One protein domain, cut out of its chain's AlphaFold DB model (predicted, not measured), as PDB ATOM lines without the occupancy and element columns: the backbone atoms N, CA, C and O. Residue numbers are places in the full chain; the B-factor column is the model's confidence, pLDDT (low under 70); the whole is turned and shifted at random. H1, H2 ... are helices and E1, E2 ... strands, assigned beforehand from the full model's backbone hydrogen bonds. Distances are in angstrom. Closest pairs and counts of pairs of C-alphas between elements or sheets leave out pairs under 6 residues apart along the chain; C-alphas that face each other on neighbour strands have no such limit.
ATOM      1  N   ARG A 483     232.853 145.209 280.833       95.81
ATOM      2  CA  ARG A 483     233.134 143.902 280.216       95.81
ATOM      3  C   ARG A 483     231.946 142.943 280.283       95.81
ATOM      4  O   ARG A 483     231.851 142.024 279.478       95.81
ATOM      5  N   ARG A 484     231.009 143.168 281.210       95.94
ATOM      6  CA  ARG A 484     229.768 142.390 281.325       95.94
ATOM      7  C   ARG A 484     228.827 142.589 280.135       95.94
ATOM      8  O   ARG A 484     228.013 141.711 279.876       95.94
ATOM      9  N   VAL A 485     228.976 143.678 279.376       97.62
ATOM     10  CA  VAL A 485     228.219 143.918 278.135       97.62
ATOM     11  C   VAL A 485     228.512 142.852 277.073       97.62
ATOM     12  O   VAL A 485     227.634 142.561 276.268       97.62
ATOM     13  N   ALA A 486     229.691 142.215 277.100       97.19
ATOM     14  CA  ALA A 486     230.081 141.208 276.112       97.19
ATOM     15  C   ALA A 486     229.089 140.040 275.978       97.19
ATOM     16  O   ALA A 486     228.947 139.482 274.893       97.19
ATOM     17  N   GLY A 487     228.421 139.672 277.076       96.06
ATOM     18  CA  GLY A 487     227.453 138.572 277.120       96.06
ATOM     19  C   GLY A 487     225.997 138.996 276.920       96.06
ATOM     20  O   GLY A 487     225.109 138.181 277.146       96.06
ATOM     21  N   LEU A 488     225.736 140.256 276.564       98.06
ATOM     22  CA  LEU A 488     224.388 140.818 276.488       98.06
ATOM     23  C   LEU A 488     223.978 141.134 275.048       98.06
ATOM     24  O   LEU A 488     224.804 141.303 274.146       98.06
ATOM     25  N   TYR A 489     222.670 141.259 274.856       97.88
ATOM     26  CA  TYR A 489     222.069 141.825 273.659       97.88
ATOM     27  C   TYR A 489     221.869 143.327 273.841       97.88
ATOM     28  O   TYR A 489     221.542 143.796 274.931       97.88
ATOM     29  N   VAL A 490     222.033 144.077 272.758       97.69
ATOM     30  CA  VAL A 490     222.006 145.537 272.734       97.69
ATOM     31  C   VAL A 490     220.913 145.995 271.776       97.69
ATOM     32  O   VAL A 490     220.863 145.545 270.630       97.69
ATOM     33  N   SER A 491     220.054 146.900 272.239       95.00
ATOM     34  CA  SER A 491     219.098 147.639 271.412       95.00
ATOM     35  C   SER A 491     219.186 149.122 271.718       95.00
ATOM     36  O   SER A 491     219.575 149.524 272.810       95.00
ATOM     37  N   GLY A 492     218.788 149.965 270.783       92.88
ATOM     38  CA  GLY A 492     218.642 151.379 271.074       92.88
ATOM     39  C   GLY A 492     218.330 152.189 269.840       92.88
ATOM     40  O   GLY A 492     218.754 151.867 268.734       92.88
ATOM     41  N   ARG A 493     217.624 153.293 270.052       92.19
ATOM     42  CA  ARG A 493     217.412 154.308 269.032       92.19
ATOM     43  C   ARG A 493     218.047 155.606 269.494       92.19
ATOM     44  O   ARG A 493     217.491 156.300 270.340       92.19
ATOM     45  N   LEU A 494     219.211 155.907 268.928       93.62
ATOM     46  CA  LEU A 494     219.910 157.163 269.152       93.62
ATOM     47  C   LEU A 494     219.915 157.967 267.859       93.62
ATOM     48  O   LEU A 494     220.315 157.462 266.812       93.62
ATOM     49  N   GLU A 495     219.475 159.216 267.930       95.44
ATOM     50  CA  GLU A 495     219.469 160.127 266.794       95.44
ATOM     51  C   GLU A 495     220.797 160.907 266.760       95.44
ATOM     52  O   GLU A 495     221.146 161.570 267.746       95.44
ATOM     53  N   PRO A 496     221.573 160.827 265.664       95.50
ATOM     54  CA  PRO A 496     222.818 161.573 265.540       95.50
ATOM     55  C   PRO A 496     222.553 163.078 265.389       95.50
ATOM     56  O   PRO A 496     221.558 163.505 264.800       95.50
ATOM     57  N   ARG A 497     223.485 163.887 265.890       94.88
ATOM     58  CA  ARG A 497     223.542 165.346 265.748       94.88
ATOM     59  C   ARG A 497     224.793 165.746 264.959       94.88
ATOM     60  O   ARG A 497     225.811 165.050 264.999       94.88
ATOM     61  N   ASP A 498     224.736 166.900 264.296       90.88
ATOM     62  CA  ASP A 498     225.841 167.424 263.469       90.88
ATOM     63  C   ASP A 498     227.117 167.688 264.281       90.88
ATOM     64  O   ASP A 498     228.231 167.587 263.776       90.88
ATOM     65  N   ASP A 499     226.964 167.960 265.576       91.06
ATOM     66  CA  ASP A 499     228.062 168.163 266.515       91.06
ATOM     67  C   ASP A 499     228.611 166.852 267.102       91.06
ATOM     68  O   ASP A 499     229.219 166.862 268.167       91.06
ATOM     69  N   GLY A 500     228.381 165.700 266.469       90.31
ATOM     70  CA  GLY A 500     228.923 164.411 266.911       90.31
ATOM     71  C   GLY A 500     228.302 163.852 268.195       90.31
ATOM     72  O   GLY A 500     228.809 162.865 268.736       90.31
ATOM     73  N   ARG A 501     227.222 164.453 268.704       95.12
ATOM     74  CA  ARG A 501     226.416 163.860 269.775       95.12
ATOM     75  C   ARG A 501     225.389 162.880 269.221       95.12
ATOM     76  O   ARG A 501     224.918 163.011 268.098       95.12
ATOM     77  N   PHE A 502     225.019 161.921 270.054       95.81
ATOM     78  CA  PHE A 502     223.917 160.996 269.842       95.81
ATOM     79  C   PHE A 502     222.899 161.203 270.953       95.81
ATOM     80  O   PHE A 502     223.246 161.113 272.130       95.81
ATOM     81  N   GLU A 503     221.663 161.506 270.580       94.88
ATOM     82  CA  GLU A 503     220.568 161.781 271.505       94.88
ATOM     83  C   GLU A 503     219.644 160.577 271.607       94.88
ATOM     84  O   GLU A 503     219.212 160.031 270.595       94.88
ATOM     85  N   GLY A 504     219.351 160.159 272.831       91.00
ATOM     86  CA  GLY A 504     218.376 159.116 273.110       91.00
ATOM     87  C   GLY A 504     217.232 159.647 273.966       91.00
ATOM     88  O   GLY A 504     216.932 160.838 273.978       91.00
ATOM     89  N   THR A 505     216.571 158.755 274.693       83.88
ATOM     90  CA  THR A 505     215.343 159.073 275.435       83.88
ATOM     91  C   THR A 505     215.583 159.866 276.719       83.88
ATOM     92  O   THR A 505     214.692 160.588 277.159       83.88
ATOM     93  N   VAL A 506     216.765 159.731 277.329       79.81
ATOM     94  CA  VAL A 506     217.083 160.325 278.645       79.81
ATOM     95  C   VAL A 506     218.098 161.468 278.541       79.81
ATOM     96  O   VAL A 506     218.144 162.342 279.406       79.81
ATOM     97  N   GLY A 507     218.909 161.489 277.484       86.81
ATOM     98  CA  GLY A 507     220.009 162.434 277.352       86.81
ATOM     99  C   GLY A 507     220.790 162.236 276.064       86.81
ATOM    100  O   GLY A 507     220.254 161.767 275.062       86.81
ATOM    101  N   TRP A 508     222.070 162.592 276.092       91.75
ATOM    102  CA  TRP A 508     222.959 162.476 274.943       91.75
ATOM    103  C   TRP A 508     224.350 161.995 275.353       91.75
ATOM    104  O   TRP A 508     224.769 162.165 276.497       91.75
ATOM    105  N   ILE A 509     225.077 161.427 274.394       92.06
ATOM    106  CA  ILE A 509     226.488 161.050 274.525       92.06
ATOM    107  C   ILE A 509     227.280 161.596 273.344       92.06
ATOM    108  O   ILE A 509     226.814 161.589 272.207       92.06
ATOM    109  N   ARG A 510     228.478 162.110 273.619       93.62
ATOM    110  CA  ARG A 510     229.433 162.504 272.582       93.62
ATOM    111  C   ARG A 510     230.123 161.248 272.051       93.62
ATOM    112  O   ARG A 510     230.613 160.449 272.843       93.62
ATOM    113  N   VAL A 511     230.150 161.083 270.730       94.19
ATOM    114  CA  VAL A 511     230.735 159.907 270.077       94.19
ATOM    115  C   VAL A 511     231.773 160.347 269.053       94.19
ATOM    116  O   VAL A 511     231.449 160.723 267.923       94.19
ATOM    117  N   ASP A 512     233.034 160.278 269.467       91.62
ATOM    118  CA  ASP A 512     234.175 160.598 268.606       91.62
ATOM    119  C   ASP A 512     234.732 159.347 267.896       91.62
ATOM    120  O   ASP A 512     235.244 159.459 266.789       91.62
ATOM    121  N   SER A 513     234.562 158.149 268.476       95.06
ATOM    122  CA  SER A 513     234.985 156.879 267.862       95.06
ATOM    123  C   SER A 513     234.140 156.544 266.617       95.06
ATOM    124  O   SER A 513     232.906 156.447 266.723       95.06
ATOM    125  N   PRO A 514     234.769 156.311 265.444       96.31
ATOM    126  CA  PRO A 514     234.082 155.812 264.254       96.31
ATOM    127  C   PRO A 514     233.388 154.462 264.486       96.31
ATOM    128  O   PRO A 514     232.265 154.268 264.018       96.31
ATOM    129  N   LEU A 515     233.997 153.560 265.267       97.62
ATOM    130  CA  LEU A 515     233.420 152.260 265.622       97.62
ATOM    131  C   LEU A 515     232.114 152.414 266.405       97.62
ATOM    132  O   LEU A 515     231.094 151.824 266.048       97.62
ATOM    133  N   VAL A 516     232.126 153.228 267.462       97.19
ATOM    134  CA  VAL A 516     230.942 153.458 268.304       97.19
ATOM    135  C   VAL A 516     229.843 154.153 267.501       97.19
ATOM    136  O   VAL A 516     228.670 153.790 267.611       97.19
ATOM    137  N   ARG A 517     230.211 155.103 266.632       96.88
ATOM    138  CA  ARG A 517     229.281 155.752 265.698       96.88
ATOM    139  C   ARG A 517     228.622 154.728 264.776       96.88
ATOM    140  O   ARG A 517     227.399 154.739 264.645       96.88
ATOM    141  N   ALA A 518     229.405 153.840 264.165       97.50
ATOM    142  CA  ALA A 518     228.889 152.782 263.303       97.50
ATOM    143  C   ALA A 518     227.933 151.851 264.065       97.50
ATOM    144  O   ALA A 518     226.844 151.563 263.569       97.50
ATOM    145  N   ALA A 519     228.290 151.451 265.288       97.94
ATOM    146  CA  ALA A 519     227.446 150.619 266.140       97.94
ATOM    147  C   ALA A 519     226.101 151.289 266.473       97.94
ATOM    148  O   ALA A 519     225.049 150.676 266.294       97.94
ATOM    149  N   PHE A 520     226.094 152.556 266.899       97.62
ATOM    150  CA  PHE A 520     224.847 153.268 267.211       97.62
ATOM    151  C   PHE A 520     223.971 153.506 265.976       97.62
ATOM    152  O   PHE A 520     222.747 153.426 266.077       97.62
ATOM    153  N   MET A 521     224.573 153.723 264.803       97.31
ATOM    154  CA  MET A 521     223.830 153.791 263.542       97.31
ATOM    155  C   MET A 521     223.190 152.446 263.177       97.31
ATOM    156  O   MET A 521     222.020 152.424 262.807       97.31
ATOM    157  N   ILE A 522     223.904 151.326 263.358       97.38
ATOM    158  CA  ILE A 522     223.340 149.978 263.170       97.38
ATOM    159  C   ILE A 522     222.132 149.770 264.087       97.38
ATOM    160  O   ILE A 522     221.079 149.360 263.608       97.38
ATOM    161  N   LEU A 523     222.262 150.074 265.383       96.31
ATOM    162  CA  LEU A 523     221.167 149.919 266.349       96.31
ATOM    163  C   LEU A 523     219.936 150.749 265.953       96.31
ATOM    164  O   LEU A 523     218.818 150.237 265.959       96.31
ATOM    165  N   ARG A 524     220.148 151.998 265.523       95.12
ATOM    166  CA  ARG A 524     219.084 152.881 265.027       95.12
ATOM    167  C   ARG A 524     218.358 152.298 263.813       95.12
ATOM    168  O   ARG A 524     217.139 152.407 263.740       95.12
ATOM    169  N   GLU A 525     219.090 151.719 262.865       94.12
ATOM    170  CA  GLU A 525     218.527 151.150 261.633       94.12
ATOM    171  C   GLU A 525     217.689 149.894 261.888       94.12
ATOM    172  O   GLU A 525     216.688 149.683 261.207       94.12
ATOM    173  N   ILE A 526     218.086 149.066 262.858       91.31
ATOM    174  CA  ILE A 526     217.386 147.809 263.164       91.31
ATOM    175  C   ILE A 526     216.300 147.960 264.236       91.31
ATOM    176  O   ILE A 526     215.539 147.019 264.458       91.31
ATOM    177  N   TRP A 527     216.227 149.109 264.915       89.31
ATOM    178  CA  TRP A 527     215.283 149.351 266.005       89.31
ATOM    179  C   TRP A 527     213.838 148.968 265.612       89.31
ATOM    180  O   TRP A 527     213.371 149.386 264.549       89.31
ATOM    181  N   PRO A 528     213.091 148.220 266.454       87.31
ATOM    182  CA  PRO A 528     213.390 147.870 267.850       87.31
ATOM    183  C   PRO A 528     214.285 146.643 268.082       87.31
ATOM    184  O   PRO A 528     214.602 146.363 269.238       87.31
ATOM    185  N   GLN A 529     214.727 145.942 267.028       89.25
ATOM    186  CA  GLN A 529     215.511 144.704 267.147       89.25
ATOM    187  C   GLN A 529     216.787 144.880 267.979       89.25
ATOM    188  O   GLN A 529     217.354 145.968 268.068       89.25
ATOM    189  N   ARG A 530     217.260 143.776 268.562       93.25
ATOM    190  CA  ARG A 530     218.485 143.725 269.373       93.25
ATOM    191  C   ARG A 530     219.498 142.739 268.802       93.25
ATOM    192  O   ARG A 530     219.111 141.712 268.252       93.25
ATOM    193  N   LEU A 531     220.787 143.044 268.949       95.88
ATOM    194  CA  LEU A 531     221.904 142.191 268.517       95.88
ATOM    195  C   LEU A 531     222.725 141.735 269.713       95.88
ATOM    196  O   LEU A 531     222.931 142.519 270.635       95.88
ATOM    197  N   ALA A 532     223.247 140.508 269.670       97.69
ATOM    198  CA  ALA A 532     224.288 140.105 270.605       97.69
ATOM    199  C   ALA A 532     225.501 141.033 270.438       97.69
ATOM    200  O   ALA A 532     225.833 141.435 269.318       97.69
ATOM    201  N   PHE A 533     226.170 141.382 271.537       98.44
ATOM    202  CA  PHE A 533     227.327 142.276 271.489       98.44
ATOM    203  C   PHE A 533     228.399 141.857 270.455       98.44
ATOM    204  O   PHE A 533     228.830 142.731 269.696       98.44
ATOM    205  N   PRO A 534     228.803 140.571 270.343       98.25
ATOM    206  CA  PRO A 534     229.797 140.156 269.350       98.25
ATOM    207  C   PRO A 534     229.370 140.453 267.906       98.25
ATOM    208  O   PRO A 534     230.185 140.906 267.102       98.25
ATOM    209  N   ASP A 535     228.084 140.281 267.591       98.12
ATOM    210  CA  ASP A 535     227.542 140.568 266.260       98.12
ATOM    211  C   ASP A 535     227.506 142.069 265.977       98.12
ATOM    212  O   ASP A 535     227.806 142.503 264.863       98.12
ATOM    213  N   LEU A 536     227.151 142.881 266.980       98.44
ATOM    214  CA  LEU A 536     227.184 144.336 266.858       98.44
ATOM    215  C   LEU A 536     228.612 144.830 266.608       98.44
ATOM    216  O   LEU A 536     228.816 145.653 265.717       98.44
ATOM    217  N   LEU A 537     229.589 144.305 267.354       98.44
ATOM    218  CA  LEU A 537     231.002 144.635 267.184       98.44
ATOM    219  C   LEU A 537     231.483 144.282 265.771       98.44
ATOM    220  O   LEU A 537     232.010 145.150 265.077       98.44
ATOM    221  N   ALA A 538     231.237 143.050 265.316       98.12
ATOM    222  CA  ALA A 538     231.647 142.597 263.990       98.12
ATOM    223  C   ALA A 538     231.013 143.439 262.866       98.12
ATOM    224  O   ALA A 538     231.698 143.865 261.934       98.12
ATOM    225  N   ARG A 539     229.711 143.745 262.968       98.19
ATOM    226  CA  ARG A 539     229.011 144.592 261.986       98.19
ATOM    227  C   ARG A 539     229.510 146.035 262.002       98.19
ATOM    228  O   ARG A 539     229.603 146.644 260.940       98.19
ATOM    229  N   ALA A 540     229.819 146.585 263.175       97.81
ATOM    230  CA  ALA A 540     230.363 147.934 263.296       97.81
ATOM    231  C   ALA A 540     231.765 148.020 262.678       97.81
ATOM    232  O   ALA A 540     232.022 148.930 261.894       97.81
ATOM    233  N   GLN A 541     232.629 147.034 262.939       96.81
ATOM    234  CA  GLN A 541     233.960 146.937 262.331       96.81
ATOM    235  C   GLN A 541     233.891 146.821 260.804       96.81
ATOM    236  O   GLN A 541     234.663 147.472 260.106       96.81
ATOM    237  N   ALA A 542     232.932 146.056 260.275       97.00
ATOM    238  CA  ALA A 542     232.735 145.909 258.832       97.00
ATOM    239  C   ALA A 542     232.287 147.204 258.123       97.00
ATOM    240  O   ALA A 542     232.418 147.302 256.905       97.00
ATOM    241  N   ARG A 543     231.762 148.198 258.858       96.31
ATOM    242  CA  ARG A 543     231.401 149.518 258.308       96.31
ATOM    243  C   ARG A 543     232.560 150.515 258.293       96.31
ATOM    244  O   ARG A 543     232.396 151.592 257.724       96.31
ATOM    245  N   LEU A 544     233.690 150.189 258.918       95.38
ATOM    246  CA  LEU A 544     234.847 151.077 258.963       95.38
ATOM    247  C   LEU A 544     235.594 151.078 257.629       95.38
ATOM    248  O   LEU A 544     235.783 150.049 256.982       95.38
ATOM    249  N   THR A 545     236.063 152.255 257.240       92.06
ATOM    250  CA  THR A 545     236.905 152.480 256.067       92.06
ATOM    251  C   THR A 545     238.392 152.452 256.448       92.06
ATOM    252  O   THR A 545     238.735 152.634 257.617       92.06
ATOM    253  N   PRO A 546     239.322 152.269 255.489       87.25
ATOM    254  CA  PRO A 546     240.760 152.348 255.773       87.25
ATOM    255  C   PRO A 546     241.225 153.699 256.340       87.25
ATOM    256  O   PRO A 546     242.285 153.755 256.956       87.25
ATOM    257  N   SER A 547     240.459 154.773 256.122       85.88
ATOM    258  CA  SER A 547     240.730 156.112 256.657       85.88
ATOM    259  C   SER A 547     240.260 156.323 258.097       85.88
ATOM    260  O   SER A 547     240.650 157.313 258.711       85.88
ATOM    261  N   ASP A 548     239.423 155.434 258.638       89.69
ATOM    262  CA  ASP A 548     238.929 155.566 260.007       89.69
ATOM    263  C   ASP A 548     240.011 155.194 261.025       89.69
ATOM    264  O   ASP A 548     240.743 154.212 260.863       89.69
ATOM    265  N   SER A 549     240.091 155.963 262.114       82.31
ATOM    266  CA  SER A 549     240.958 155.611 263.238       82.31
ATOM    267  C   SER A 549     240.501 154.295 263.860       82.31
ATOM    268  O   SER A 549     239.307 154.099 264.093       82.31
ATOM    269  N   ARG A 550     241.458 153.415 264.160       85.88
ATOM    270  CA  ARG A 550     241.210 152.121 264.801       85.88
ATOM    271  C   ARG A 550     241.564 152.191 266.276       85.88
ATOM    272  O   ARG A 550     242.576 152.784 266.636       85.88
ATOM    273  N   GLU A 551     240.732 151.583 267.109       87.31
ATOM    274  CA  GLU A 551     241.025 151.399 268.524       87.31
ATOM    275  C   GLU A 551     242.008 150.240 268.742       87.31
ATOM    276  O   GLU A 551     241.942 149.230 268.039       87.31
ATOM    277  N   ASP A 552     242.867 150.358 269.759       89.44
ATOM    278  CA  ASP A 552     243.757 149.267 270.188       89.44
ATOM    279  C   ASP A 552     242.956 148.065 270.721       89.44
ATOM    280  O   ASP A 552     243.284 146.913 270.444       89.44
ATOM    281  N   ASP A 553     241.867 148.345 271.447       95.44
ATOM    282  CA  ASP A 553     240.881 147.357 271.892       95.44
ATOM    283  C   ASP A 553     239.460 147.806 271.491       95.44
ATOM    284  O   ASP A 553     238.760 148.478 272.264       95.44
ATOM    285  N   PRO A 554     239.015 147.451 270.268       95.50
ATOM    286  CA  PRO A 554     237.682 147.780 269.760       95.50
ATOM    287  C   PRO A 554     236.551 147.262 270.655       95.50
ATOM    288  O   PRO A 554     235.523 147.923 270.814       95.50
ATOM    289  N   ALA A 555     236.736 146.083 271.258       97.38
ATOM    290  CA  ALA A 555     235.723 145.474 272.103       97.38
ATOM    291  C   ALA A 555     235.562 146.268 273.403       97.38
ATOM    292  O   ALA A 555     234.442 146.652 273.748       97.38
ATOM    293  N   ALA A 556     236.660 146.570 274.102       96.94
ATOM    294  CA  ALA A 556     236.612 147.363 275.326       96.94
ATOM    295  C   ALA A 556     236.062 148.773 275.079       96.94
ATOM    296  O   ALA A 556     235.227 149.244 275.856       96.94
TER     297      ALA A 556
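AT A GLANCE: This is residues 483 to 556 of the 660 residues of the protein "Methyltransferase domain-containing protein" of Phycisphaerae bacterium (UniProt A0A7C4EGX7). Two helices, H2 and H3, pack together at a steep angle as the core, with a small two-stranded hairpin, E2 and E3, to one side of H2 and the short helix H1 at the beginning of H3. A tail with no named element, residues 543 to 556, follows H3, and its end comes back near the first printed residue. The printed part has 74 residues, with three named helices and three named strands in the order H1, E1, E2, E3, H2, H3; the class is mixed, and the one sheet, E2 - E3, is antiparallel. The whole is compact, with a radius of gyration of the C-alphas of 12.0 A, and rounded, spanning 30 by 29 by 21 A.

HOW THE PARTS SIT: H1, residues 483 to 487, touches H3, residues 533 to 542; their closest C-alphas, of Ala 486 and Phe 533, are 5.5 A apart. E1, residues 489 to 491, pairs with no named strand, but its residues 489 to 490 pair antiparallel with residues 531 to 532. E2, residues 501 to 503, and E3, residues 508 to 510, form a hairpin at 161 degrees, with N 502 and O 509 within hydrogen-bond range at 2.8 A. H2, residues 514 to 526, touches H3, closest at the C-alphas of Ala 519 and Ala 540, 4.9 A; they run opposite ways at a steep tilt of 67 degrees, only just short of about perpendicular. E2 and H2 are only just apart, closest 8.2 A. Every O i to N i+4 pair is within range in H2 and H3; H1 has 0 of 1, but 2 of 2 O i to N i+3 pairs.

IN THESE COORDINATES: H1 begins at C-alpha 483 (233.134, 143.902, 280.216) and measures 8.4 A; E1, E2 and E3 measure 6.9, 6.4 and 6.9 A. H2 measures 18.5 A from C-alpha 514 (234.082, 155.812, 264.254), and H3, 14.2 A, ends at C-alpha 542 (232.735, 145.909, 258.832).

THE WHOLE: The C-alphas of Val 506 and Pro 546, the two farthest apart, are 33.9 A apart. The printed part has no cut and no long link, and no printed residue is under 70 in pLDDT.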